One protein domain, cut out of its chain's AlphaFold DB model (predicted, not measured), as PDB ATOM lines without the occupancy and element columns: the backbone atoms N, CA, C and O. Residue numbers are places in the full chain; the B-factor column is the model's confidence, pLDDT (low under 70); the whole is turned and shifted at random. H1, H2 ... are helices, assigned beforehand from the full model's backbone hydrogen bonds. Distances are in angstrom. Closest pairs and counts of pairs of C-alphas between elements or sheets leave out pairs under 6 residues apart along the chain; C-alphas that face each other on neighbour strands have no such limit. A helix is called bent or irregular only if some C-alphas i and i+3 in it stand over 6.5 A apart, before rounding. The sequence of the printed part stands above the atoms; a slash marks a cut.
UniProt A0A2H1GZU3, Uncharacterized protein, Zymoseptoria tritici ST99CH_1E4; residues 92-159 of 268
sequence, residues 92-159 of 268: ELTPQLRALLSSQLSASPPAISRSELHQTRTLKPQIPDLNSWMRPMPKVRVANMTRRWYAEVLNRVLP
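What this domain is: This is residues 92 to 159 of the 268 residues of an uncharacterized protein of Zymoseptoria tritici ST99CH_1E4 (UniProt A0A2H1GZU3). One long helix, H2, runs along the longest axis of a loose, elongated model, and a shorter helix, H1, stands turned at an angle to it near the end where H2 finishes, without contact between them. The long link from H1 to H2 swings out to Ile 112, then comes back and passes along the length of H2 to a turn around Trp 133, from which the chain folds back into H2. The printed part has 68 residues with two named helices, H1 then H2, and no named strand. The class is all helix, though only 31 of the 68 residues are in named elements. The whole is loose, with a radius of gyration of the C-alphas of 14.0 A, and spans 41 by 23 by 17 A.

How they stand to each other: H1, residues 95 to 107, and H2, residues 139 to 156, are apart: no C-alpha of the one is within 8 A of the other. Between them is a long link of 31 residues, 108 to 138, with no named element. In both helices every O i to N i+4 pair is within hydrogen-bond range.

Where its parts are: H1 begins with C-alpha 95 at (-44.478, 14.838, -4.581), ends with C-alpha 107 at (-35.335, 6.805, 8.837), and is 18.1 A long from first to last C-alpha. H2 is 25.8 A long from C-alpha 139 to C-alpha 156 at (-29.103, 17.882, 2.475). Neither helix is bent.

The domain as a whole: The two C-alphas farthest apart are those of Ile 112 and Arg 135, 41.9 A. The C-alphas of Glu 92 and Pro 159, the first and last printed, are 17.5 A apart. The printed part has no cut. The mean pLDDT of the printed part is 84.2, and residues 111 to 122 are under 70.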
ATOM      1  N   GLU A  92     -42.534  24.777  -5.921       84.00
ATOM      2  CA  GLU A  92     -42.974  23.867  -4.872       84.00
ATOM      3  C   GLU A  92     -42.207  22.541  -4.910       84.00
ATOM      4  O   GLU A  92     -41.731  22.093  -5.953       84.00
ATOM      5  N   LEU A  93     -42.098  21.892  -3.748       85.62
ATOM      6  CA  LEU A  93     -41.478  20.573  -3.648       85.62
ATOM      7  C   LEU A  93     -42.325  19.550  -4.421       85.62
ATOM      8  O   LEU A  93     -43.512  19.389  -4.136       85.62
ATOM      9  N   THR A  94     -41.715  18.816  -5.349       89.25
ATOM     10  CA  THR A  94     -42.386  17.726  -6.074       89.25
ATOM     11  C   THR A  94     -42.893  16.652  -5.102       89.25
ATOM     12  O   THR A  94     -42.306  16.462  -4.030       89.25
ATOM     13  N   PRO A  95     -43.966  15.910  -5.442       89.44
ATOM     14  CA  PRO A  95     -44.478  14.838  -4.581       89.44
ATOM     15  C   PRO A  95     -43.406  13.780  -4.278       89.44
ATOM     16  O   PRO A  95     -43.301  13.299  -3.154       89.44
ATOM     17  N   GLN A  96     -42.545  13.497  -5.255       91.44
ATOM     18  CA  GLN A  96     -41.402  12.596  -5.135       91.44
ATOM     19  C   GLN A  96     -40.378  13.085  -4.102       91.44
ATOM     20  O   GLN A  96     -39.947  12.332  -3.228       91.44
ATOM     21  N   LEU A  97     -40.029  14.373  -4.148       90.75
ATOM     22  CA  LEU A  97     -39.099  14.975  -3.200       90.75
ATOM     23  C   LEU A  97     -39.719  15.088  -1.797       90.75
ATOM     24  O   LEU A  97     -39.025  14.855  -0.808       90.75
ATOM     25  N   ARG A  98     -41.028  15.361  -1.691       91.12
ATOM     26  CA  ARG A  98     -41.773  15.324  -0.416       91.12
ATOM     27  C   ARG A  98     -41.761  13.918   0.208       91.12
ATOM     28  O   ARG A  98     -41.497  13.790   1.406       91.12
ATOM     29  N   ALA A  99     -41.980  12.868  -0.585       92.50
ATOM     30  CA  ALA A  99     -41.910  11.476  -0.129       92.50
ATOM     31  C   ALA A  99     -40.493  11.082   0.326       92.50
ATOM     32  O   ALA A  99     -40.311  10.474   1.380       92.50
ATOM     33  N   LEU A 100     -39.467  11.505  -0.415       92.00
ATOM     34  CA  LEU A 100     -38.072  11.283  -0.034       92.00
ATOM     35  C   LEU A 100     -37.738  11.971   1.292       92.00
ATOM     36  O   LEU A 100     -37.210  11.330   2.195       92.00
ATOM     37  N   LEU A 101     -38.085  13.252   1.438       91.00
ATOM     38  CA  LEU A 101     -37.823  14.009   2.663       91.00
ATOM     39  C   LEU A 101     -38.533  13.421   3.882       91.00
ATOM     40  O   LEU A 101     -37.907  13.263   4.926       91.00
ATOM     41  N   SER A 102     -39.817  13.081   3.758       90.56
ATOM     42  CA  SER A 102     -40.573  12.458   4.853       90.56
ATOM     43  C   SER A 102     -39.971  11.111   5.265       90.56
ATOM     44  O   SER A 102     -39.797  10.852   6.459       90.56
ATOM     45  N   SER A 103     -39.550  10.295   4.295       90.69
ATOM     46  CA  SER A 103     -38.842   9.041   4.560       90.69
ATOM     47  C   SER A 103     -37.468   9.270   5.204       90.69
ATOM     48  O   SER A 103     -37.128   8.590   6.168       90.69
ATOM     49  N   GLN A 104     -36.694  10.258   4.743       89.75
ATOM     50  CA  GLN A 104     -35.379  10.590   5.308       89.75
ATOM     51  C   GLN A 104     -35.482  11.066   6.760       89.75
ATOM     52  O   GLN A 104     -34.646  10.700   7.582       89.75
ATOM     53  N   LEU A 105     -36.508  11.855   7.088       88.31
ATOM     54  CA  LEU A 105     -36.770  12.300   8.458       88.31
ATOM     55  C   LEU A 105     -37.186  11.146   9.372       88.31
ATOM     56  O   LEU A 105     -36.798  11.132  10.535       88.31
ATOM     57  N   SER A 106     -37.943  10.184   8.841       87.88
ATOM     58  CA  SER A 106     -38.388   9.004   9.591       87.88
ATOM     59  C   SER A 106     -37.250   8.009   9.824       87.88
ATOM     60  O   SER A 106     -37.128   7.448  10.907       87.88
ATOM     61  N   ALA A 107     -36.408   7.795   8.810       83.62
ATOM     62  CA  ALA A 107     -35.335   6.805   8.837       83.62
ATOM     63  C   ALA A 107     -34.025   7.331   9.454       83.62
ATOM     64  O   ALA A 107     -33.199   6.532   9.879       83.62
ATOM     65  N   SER A 108     -33.819   8.655   9.478       81.06
ATOM     66  CA  SER A 108     -32.626   9.334  10.010       81.06
ATOM     67  C   SER A 108     -31.301   8.627   9.657       81.06
ATOM     68  O   SER A 108     -30.570   8.199  10.555       81.06
ATOM     69  N   PRO A 109     -30.979   8.461   8.353       78.19
ATOM     70  CA  PRO A 109     -29.775   7.751   7.930       78.19
ATOM     71  C   PRO A 109     -28.511   8.430   8.481       78.19
ATOM     72  O   PRO A 109     -28.490   9.657   8.629       78.19
ATOM     73  N   PRO A 110     -27.440   7.665   8.750       73.06
ATOM     74  CA  PRO A 110     -26.240   8.203   9.373       73.06
ATOM     75  C   PRO A 110     -25.616   9.296   8.499       73.06
ATOM     76  O   PRO A 110     -25.290   9.087   7.334       73.06
ATOM     77  N   ALA A 111     -25.433  10.474   9.083       65.81
ATOM     78  CA  ALA A 111     -24.949  11.692   8.441       65.81
ATOM     79  C   ALA A 111     -23.421  11.698   8.212       65.81
ATOM     80  O   ALA A 111     -22.709  12.612   8.628       65.81
ATOM     81  N   ILE A 112     -22.871  10.661   7.569       67.00
ATOM     82  CA  ILE A 112     -21.412  10.527   7.423       67.00
ATOM     83  C   ILE A 112     -20.900  11.447   6.309       67.00
ATOM     84  O   ILE A 112     -19.835  12.049   6.441       67.00
ATOM     85  N   SER A 113     -21.638  11.571   5.201       62.09
ATOM     86  CA  SER A 113     -21.263  12.440   4.079       62.09
ATOM     87  C   SER A 113     -21.723  13.895   4.237       62.09
ATOM     88  O   SER A 113     -21.116  14.790   3.639       62.09
ATOM     89  N   ARG A 114     -22.772  14.150   5.030       68.62
ATOM     90  CA  ARG A 114     -23.337  15.484   5.302       68.62
ATOM     91  C   ARG A 114     -24.009  15.546   6.661       68.62
ATOM     92  O   ARG A 114     -24.549  14.543   7.089       68.62
ATOM     93  N   SER A 115     -24.051  16.740   7.257       63.03
ATOM     94  CA  SER A 115     -24.788  17.001   8.496       63.03
ATOM     95  C   SER A 115     -26.284  16.710   8.364       63.03
ATOM     96  O   SER A 115     -26.882  16.910   7.301       63.03
ATOM     97  N   GLU A 116     -26.878  16.248   9.464       64.75
ATOM     98  CA  GLU A 116     -28.283  15.858   9.530       64.75
ATOM     99  C   GLU A 116     -29.227  17.031   9.218       64.75
ATOM    100  O   GLU A 116     -28.901  18.216   9.361       64.75
ATOM    101  N   LEU A 117     -30.451  16.683   8.819       62.62
ATOM    102  CA  LEU A 117     -31.566  17.598   8.561       62.62
ATOM    103  C   LEU A 117     -32.125  18.219   9.869       62.62
ATOM    104  O   LEU A 117     -33.336  18.231  10.075       62.62
ATOM    105  N   HIS A 118     -31.289  18.747  10.773       53.25
ATOM    106  CA  HIS A 118     -31.746  19.233  12.088       53.25
ATOM    107  C   HIS A 118     -32.663  20.468  11.996       53.25
ATOM    108  O   HIS A 118     -33.692  20.523  12.663       53.25
ATOM    109  N   GLN A 119     -32.337  21.440  11.135       49.19
ATOM    110  CA  GLN A 119     -33.136  22.669  10.946       49.19
ATOM    111  C   GLN A 119     -34.327  22.479   9.988       49.19
ATOM    112  O   GLN A 119     -35.188  23.343   9.867       49.19
ATOM    113  N   THR A 120     -34.402  21.327   9.321       53.44
ATOM    114  CA  THR A 120     -35.395  21.000   8.287       53.44
ATOM    115  C   THR A 120     -36.307  19.850   8.701       53.44
ATOM    116  O   THR A 120     -36.979  19.274   7.849       53.44
ATOM    117  N   ARG A 121     -36.390  19.538  10.007       59.66
ATOM    118  CA  ARG A 121     -37.475  18.697  10.555       59.66
ATOM    119  C   ARG A 121     -38.848  19.170  10.076       59.66
ATOM    120  O   ARG A 121     -39.747  18.367   9.866       59.66
ATOM    121  N   THR A 122     -38.977  20.473   9.841       69.81
ATOM    122  CA  THR A 122     -40.144  21.062   9.192       69.81
ATOM    123  C   THR A 122     -39.960  21.033   7.669       69.81
ATOM    124  O   THR A 122     -39.050  21.675   7.142       69.81
ATOM    125  N   LEU A 123     -40.867  20.368   6.938       79.00
ATOM    126  CA  LEU A 123     -40.944  20.405   5.462       79.00
ATOM    127  C   LEU A 123     -41.415  21.771   4.913       79.00
ATOM    128  O   LEU A 123     -41.730  21.900   3.730       79.00
ATOM    129  N   LYS A 124     -41.473  22.796   5.766       83.69
ATOM    130  CA  LYS A 124     -41.860  24.167   5.440       83.69
ATOM    131  C   LYS A 124     -40.857  25.145   6.064       83.69
ATOM    132  O   LYS A 124     -40.321  24.855   7.137       83.69
ATOM    133  N   PRO A 125     -40.595  26.291   5.419       86.38
ATOM    134  CA  PRO A 125     -39.714  27.310   5.968       86.38
ATOM    135  C   PRO A 125     -40.352  27.960   7.204       86.38
ATOM    136  O   PRO A 125     -41.513  28.356   7.168       86.38
ATOM    137  N   GLN A 126     -39.582  28.102   8.284       87.88
ATOM    138  CA  GLN A 126     -40.005  28.842   9.476       87.88
ATOM    139  C   GLN A 126     -39.792  30.339   9.234       87.88
ATOM    140  O   GLN A 126     -38.674  30.850   9.338       87.88
ATOM    141  N   ILE A 127     -40.853  31.031   8.834       88.81
ATOM    142  CA  ILE A 127     -40.837  32.468   8.562       88.81
ATOM    143  C   ILE A 127     -41.813  33.108   9.545       88.81
ATOM    144  O   ILE A 127     -42.984  32.747   9.506       88.81
ATOM    145  N   PRO A 128     -41.360  34.007  10.436       91.62
ATOM    146  CA  PRO A 128     -42.275  34.705  11.324       91.62
ATOM    147  C   PRO A 128     -43.145  35.667  10.511       91.62
ATOM    148  O   PRO A 128     -42.650  36.335   9.598       91.62
ATOM    149  N   ASP A 129     -44.424  35.748  10.869       91.00
ATOM    150  CA  ASP A 129     -45.395  36.596  10.171       91.00
ATOM    151  C   ASP A 129     -45.064  38.084  10.332       91.00
ATOM    152  O   ASP A 129     -45.230  38.876   9.399       91.00
ATOM    153  N   LEU A 130     -44.539  38.454  11.505       94.94
ATOM    154  CA  LEU A 130     -44.216  39.824  11.886       94.94
ATOM    155  C   LEU A 130     -42.702  40.043  12.032       94.94
ATOM    156  O   LEU A 130     -41.947  39.172  12.463       94.94
ATOM    157  N   ASN A 131     -42.256  41.246  11.681       93.81
ATOM    158  CA  ASN A 131     -40.909  41.748  11.939       93.81
ATOM    159  C   ASN A 131     -40.788  42.292  13.381       93.81
ATOM    160  O   ASN A 131     -41.790  42.467  14.065       93.81
ATOM    161  N   SER A 132     -39.578  42.662  13.816       92.25
ATOM    162  CA  SER A 132     -39.294  43.247  15.141       92.25
ATOM    163  C   SER A 132     -40.117  44.496  15.486       92.25
ATOM    164  O   SER A 132     -40.294  44.809  16.655       92.25
ATOM    165  N   TRP A 133     -40.631  45.205  14.479       92.44
ATOM    166  CA  TRP A 133     -41.536  46.350  14.643       92.44
ATOM    167  C   TRP A 133     -43.024  45.980  14.555       92.44
ATOM    168  O   TRP A 133     -43.840  46.846  14.252       92.44
ATOM    169  N   MET A 134     -43.388  44.704  14.726       92.06
ATOM    170  CA  MET A 134     -44.771  44.203  14.639       92.06
ATOM    171  C   MET A 134     -45.476  44.514  13.303       92.06
ATOM    172  O   MET A 134     -46.696  44.610  13.225       92.06
ATOM    173  N   ARG A 135     -44.702  44.666  12.222       92.75
ATOM    174  CA  ARG A 135     -45.196  44.836  10.841       92.75
ATOM    175  C   ARG A 135     -45.123  43.511  10.086       92.75
ATOM    176  O   ARG A 135     -44.218  42.737  10.395       92.75
ATOM    177  N   PRO A 136     -45.965  43.263   9.067       95.38
ATOM    178  CA  PRO A 136     -45.864  42.044   8.267       95.38
ATOM    179  C   PRO A 136     -44.476  41.907   7.629       95.38
ATOM    180  O   PRO A 136     -43.855  42.894   7.219       95.38
ATOM    181  N   MET A 137     -43.978  40.673   7.548       93.38
ATOM    182  CA  MET A 137     -42.657  40.378   6.999       93.38
ATOM    183  C   MET A 137     -42.533  40.888   5.546       93.38
ATOM    184  O   MET A 137     -43.374  40.571   4.701       93.38
ATOM    185  N   PRO A 138     -41.467  41.637   5.191       93.12
ATOM    186  CA  PRO A 138     -41.294  42.133   3.828       93.12
ATOM    187  C   PRO A 138     -41.267  40.997   2.797       93.12
ATOM    188  O   PRO A 138     -40.476  40.061   2.929       93.12
ATOM    189  N   LYS A 139     -42.049  41.112   1.713       89.94
ATOM    190  CA  LYS A 139     -42.183  40.073   0.665       89.94
ATOM    191  C   LYS A 139     -40.835  39.592   0.110       89.94
ATOM    192  O   LYS A 139     -40.623  38.399  -0.092       89.94
ATOM    193  N   VAL A 140     -39.882  40.509  -0.078       88.12
ATOM    194  CA  VAL A 140     -38.520  40.185  -0.544       88.12
ATOM    195  C   VAL A 140     -37.757  39.340   0.481       88.12
ATOM    196  O   VAL A 140     -37.040  38.413   0.107       88.12
ATOM    197  N   ARG A 141     -37.922  39.632   1.776       89.38
ATOM    198  CA  ARG A 141     -37.291  38.872   2.860       89.38
ATOM    199  C   ARG A 141     -37.882  37.468   2.947       89.38
ATOM    200  O   ARG A 141     -37.107  36.519   2.990       89.38
ATOM    201  N   VAL A 142     -39.208  37.333   2.850       91.06
ATOM    202  CA  VAL A 142     -39.899  36.033   2.745       91.06
ATOM    203  C   VAL A 142     -39.353  35.230   1.558       91.06
ATOM    204  O   VAL A 142     -38.927  34.089   1.723       91.06
ATOM    205  N   ALA A 143     -39.259  35.837   0.372       89.94
ATOM    206  CA  ALA A 143     -38.728  35.180  -0.825       89.94
ATOM    207  C   ALA A 143     -37.255  34.742  -0.674       89.94
ATOM    208  O   ALA A 143     -36.849  33.694  -1.165       89.94
ATOM    209  N   ASN A 144     -36.424  35.517   0.024       89.69
ATOM    210  CA  ASN A 144     -35.034  35.134   0.272       89.69
ATOM    211  C   ASN A 144     -34.910  34.040   1.343       89.69
ATOM    212  O   ASN A 144     -34.067  33.154   1.203       89.69
ATOM    213  N   MET A 145     -35.754  34.065   2.377       90.56
ATOM    214  CA  MET A 145     -35.813  33.015   3.398       90.56
ATOM    215  C   MET A 145     -36.289  31.688   2.809       90.56
ATOM    216  O   MET A 145     -35.638  30.669   3.023       90.56
ATOM    217  N   THR A 146     -37.353  31.705   2.002       90.00
ATOM    218  CA  THR A 146     -37.840  30.520   1.272       90.00
ATOM    219  C   THR A 146     -36.771  29.963   0.331       90.00
ATOM    220  O   THR A 146     -36.519  28.763   0.358       90.00
ATOM    221  N   ARG A 147     -36.063  30.809  -0.437       89.56
ATOM    222  CA  ARG A 147     -34.934  30.381  -1.290       89.56
ATOM    223  C   ARG A 147     -33.805  29.743  -0.495       89.56
ATOM    224  O   ARG A 147     -33.294  28.701  -0.893       89.56
ATOM    225  N   ARG A 148     -33.398  30.378   0.607       90.31
ATOM    226  CA  ARG A 148     -32.322  29.871   1.464       90.31
ATOM    227  C   ARG A 148     -32.697  28.515   2.050       90.31
ATOM    228  O   ARG A 148     -31.905  27.586   1.942       90.31
ATOM    229  N   TRP A 149     -33.911  28.401   2.583       90.81
ATOM    230  CA  TRP A 149     -34.457  27.146   3.090       90.81
ATOM    231  C   TRP A 149     -34.498  26.071   1.999       90.81
ATOM    232  O   TRP A 149     -33.979  24.980   2.205       90.81
ATOM    233  N   TYR A 150     -35.020  26.383   0.812       90.31
ATOM    234  CA  TYR A 150     -35.101  25.434  -0.298       90.31
ATOM    235  C   TYR A 150     -33.714  24.943  -0.736       90.31
ATOM    236  O   TYR A 150     -33.493  23.744  -0.889       90.31
ATOM    237  N   ALA A 151     -32.743  25.853  -0.867       89.62
ATOM    238  CA  ALA A 151     -31.363  25.496  -1.188       89.62
ATOM    239  C   ALA A 151     -30.724  24.622  -0.097       89.62
ATOM    240  O   ALA A 151     -29.983  23.691  -0.403       89.62
ATOM    241  N   GLU A 152     -31.004  24.897   1.174       88.38
ATOM    242  CA  GLU A 152     -30.524  24.111   2.308       88.38
ATOM    243  C   GLU A 152     -31.137  22.705   2.339       88.38
ATOM    244  O   GLU A 152     -30.407  21.726   2.504       88.38
ATOM    245  N   VAL A 153     -32.444  22.597   2.081       88.69
ATOM    246  CA  VAL A 153     -33.155  21.325   1.902       88.69
ATOM    247  C   VAL A 153     -32.513  20.527   0.769       88.69
ATOM    248  O   VAL A 153     -32.019  19.426   1.004       88.69
ATOM    249  N   LEU A 154     -32.404  21.099  -0.437       88.50
ATOM    250  CA  LEU A 154     -31.772  20.429  -1.578       88.50
ATOM    251  C   LEU A 154     -30.320  20.035  -1.295       88.50
ATOM    252  O   LEU A 154     -29.870  18.972  -1.715       88.50
ATOM    253  N   ASN A 155     -29.571  20.846  -0.548       86.88
ATOM    254  CA  ASN A 155     -28.191  20.538  -0.189       86.88
ATOM    255  C   ASN A 155     -28.052  19.342   0.756       86.88
ATOM    256  O   ASN A 155     -26.980  18.733   0.751       86.88
ATOM    257  N   ARG A 156     -29.102  18.979   1.496       86.56
ATOM    258  CA  ARG A 156     -29.103  17.882   2.475       86.56
ATOM    259  C   ARG A 156     -29.892  16.639   2.043       86.56
ATOM    260  O   ARG A 156     -29.669  15.570   2.605       86.56
ATOM    261  N   VAL A 157     -30.763  16.750   1.038       88.88
ATOM    262  CA  VAL A 157     -31.472  15.601   0.445       88.88
ATOM    263  C   VAL A 157     -30.470  14.577  -0.092       88.88
ATOM    264  O   VAL A 157     -29.564  14.920  -0.864       88.88
ATOM    265  N   LEU A 158     -30.643  13.315   0.291       89.62
ATOM    266  CA  LEU A 158     -29.882  12.195  -0.259       89.62
ATOM    267  C   LEU A 158     -30.631  11.636  -1.477       89.62
ATOM    268  O   LEU A 158     -31.698  11.051  -1.293       89.62
ATOM    269  N   PRO A 159     -30.119  11.800  -2.714       91.88
ATOM    270  CA  PRO A 159     -30.838  11.333  -3.893       91.88
ATOM    271  C   PRO A 159     -30.976   9.803  -3.889       91.88
ATOM    272  O   PRO A 159     -30.065   9.110  -3.408       91.88
TER     273      PRO A 159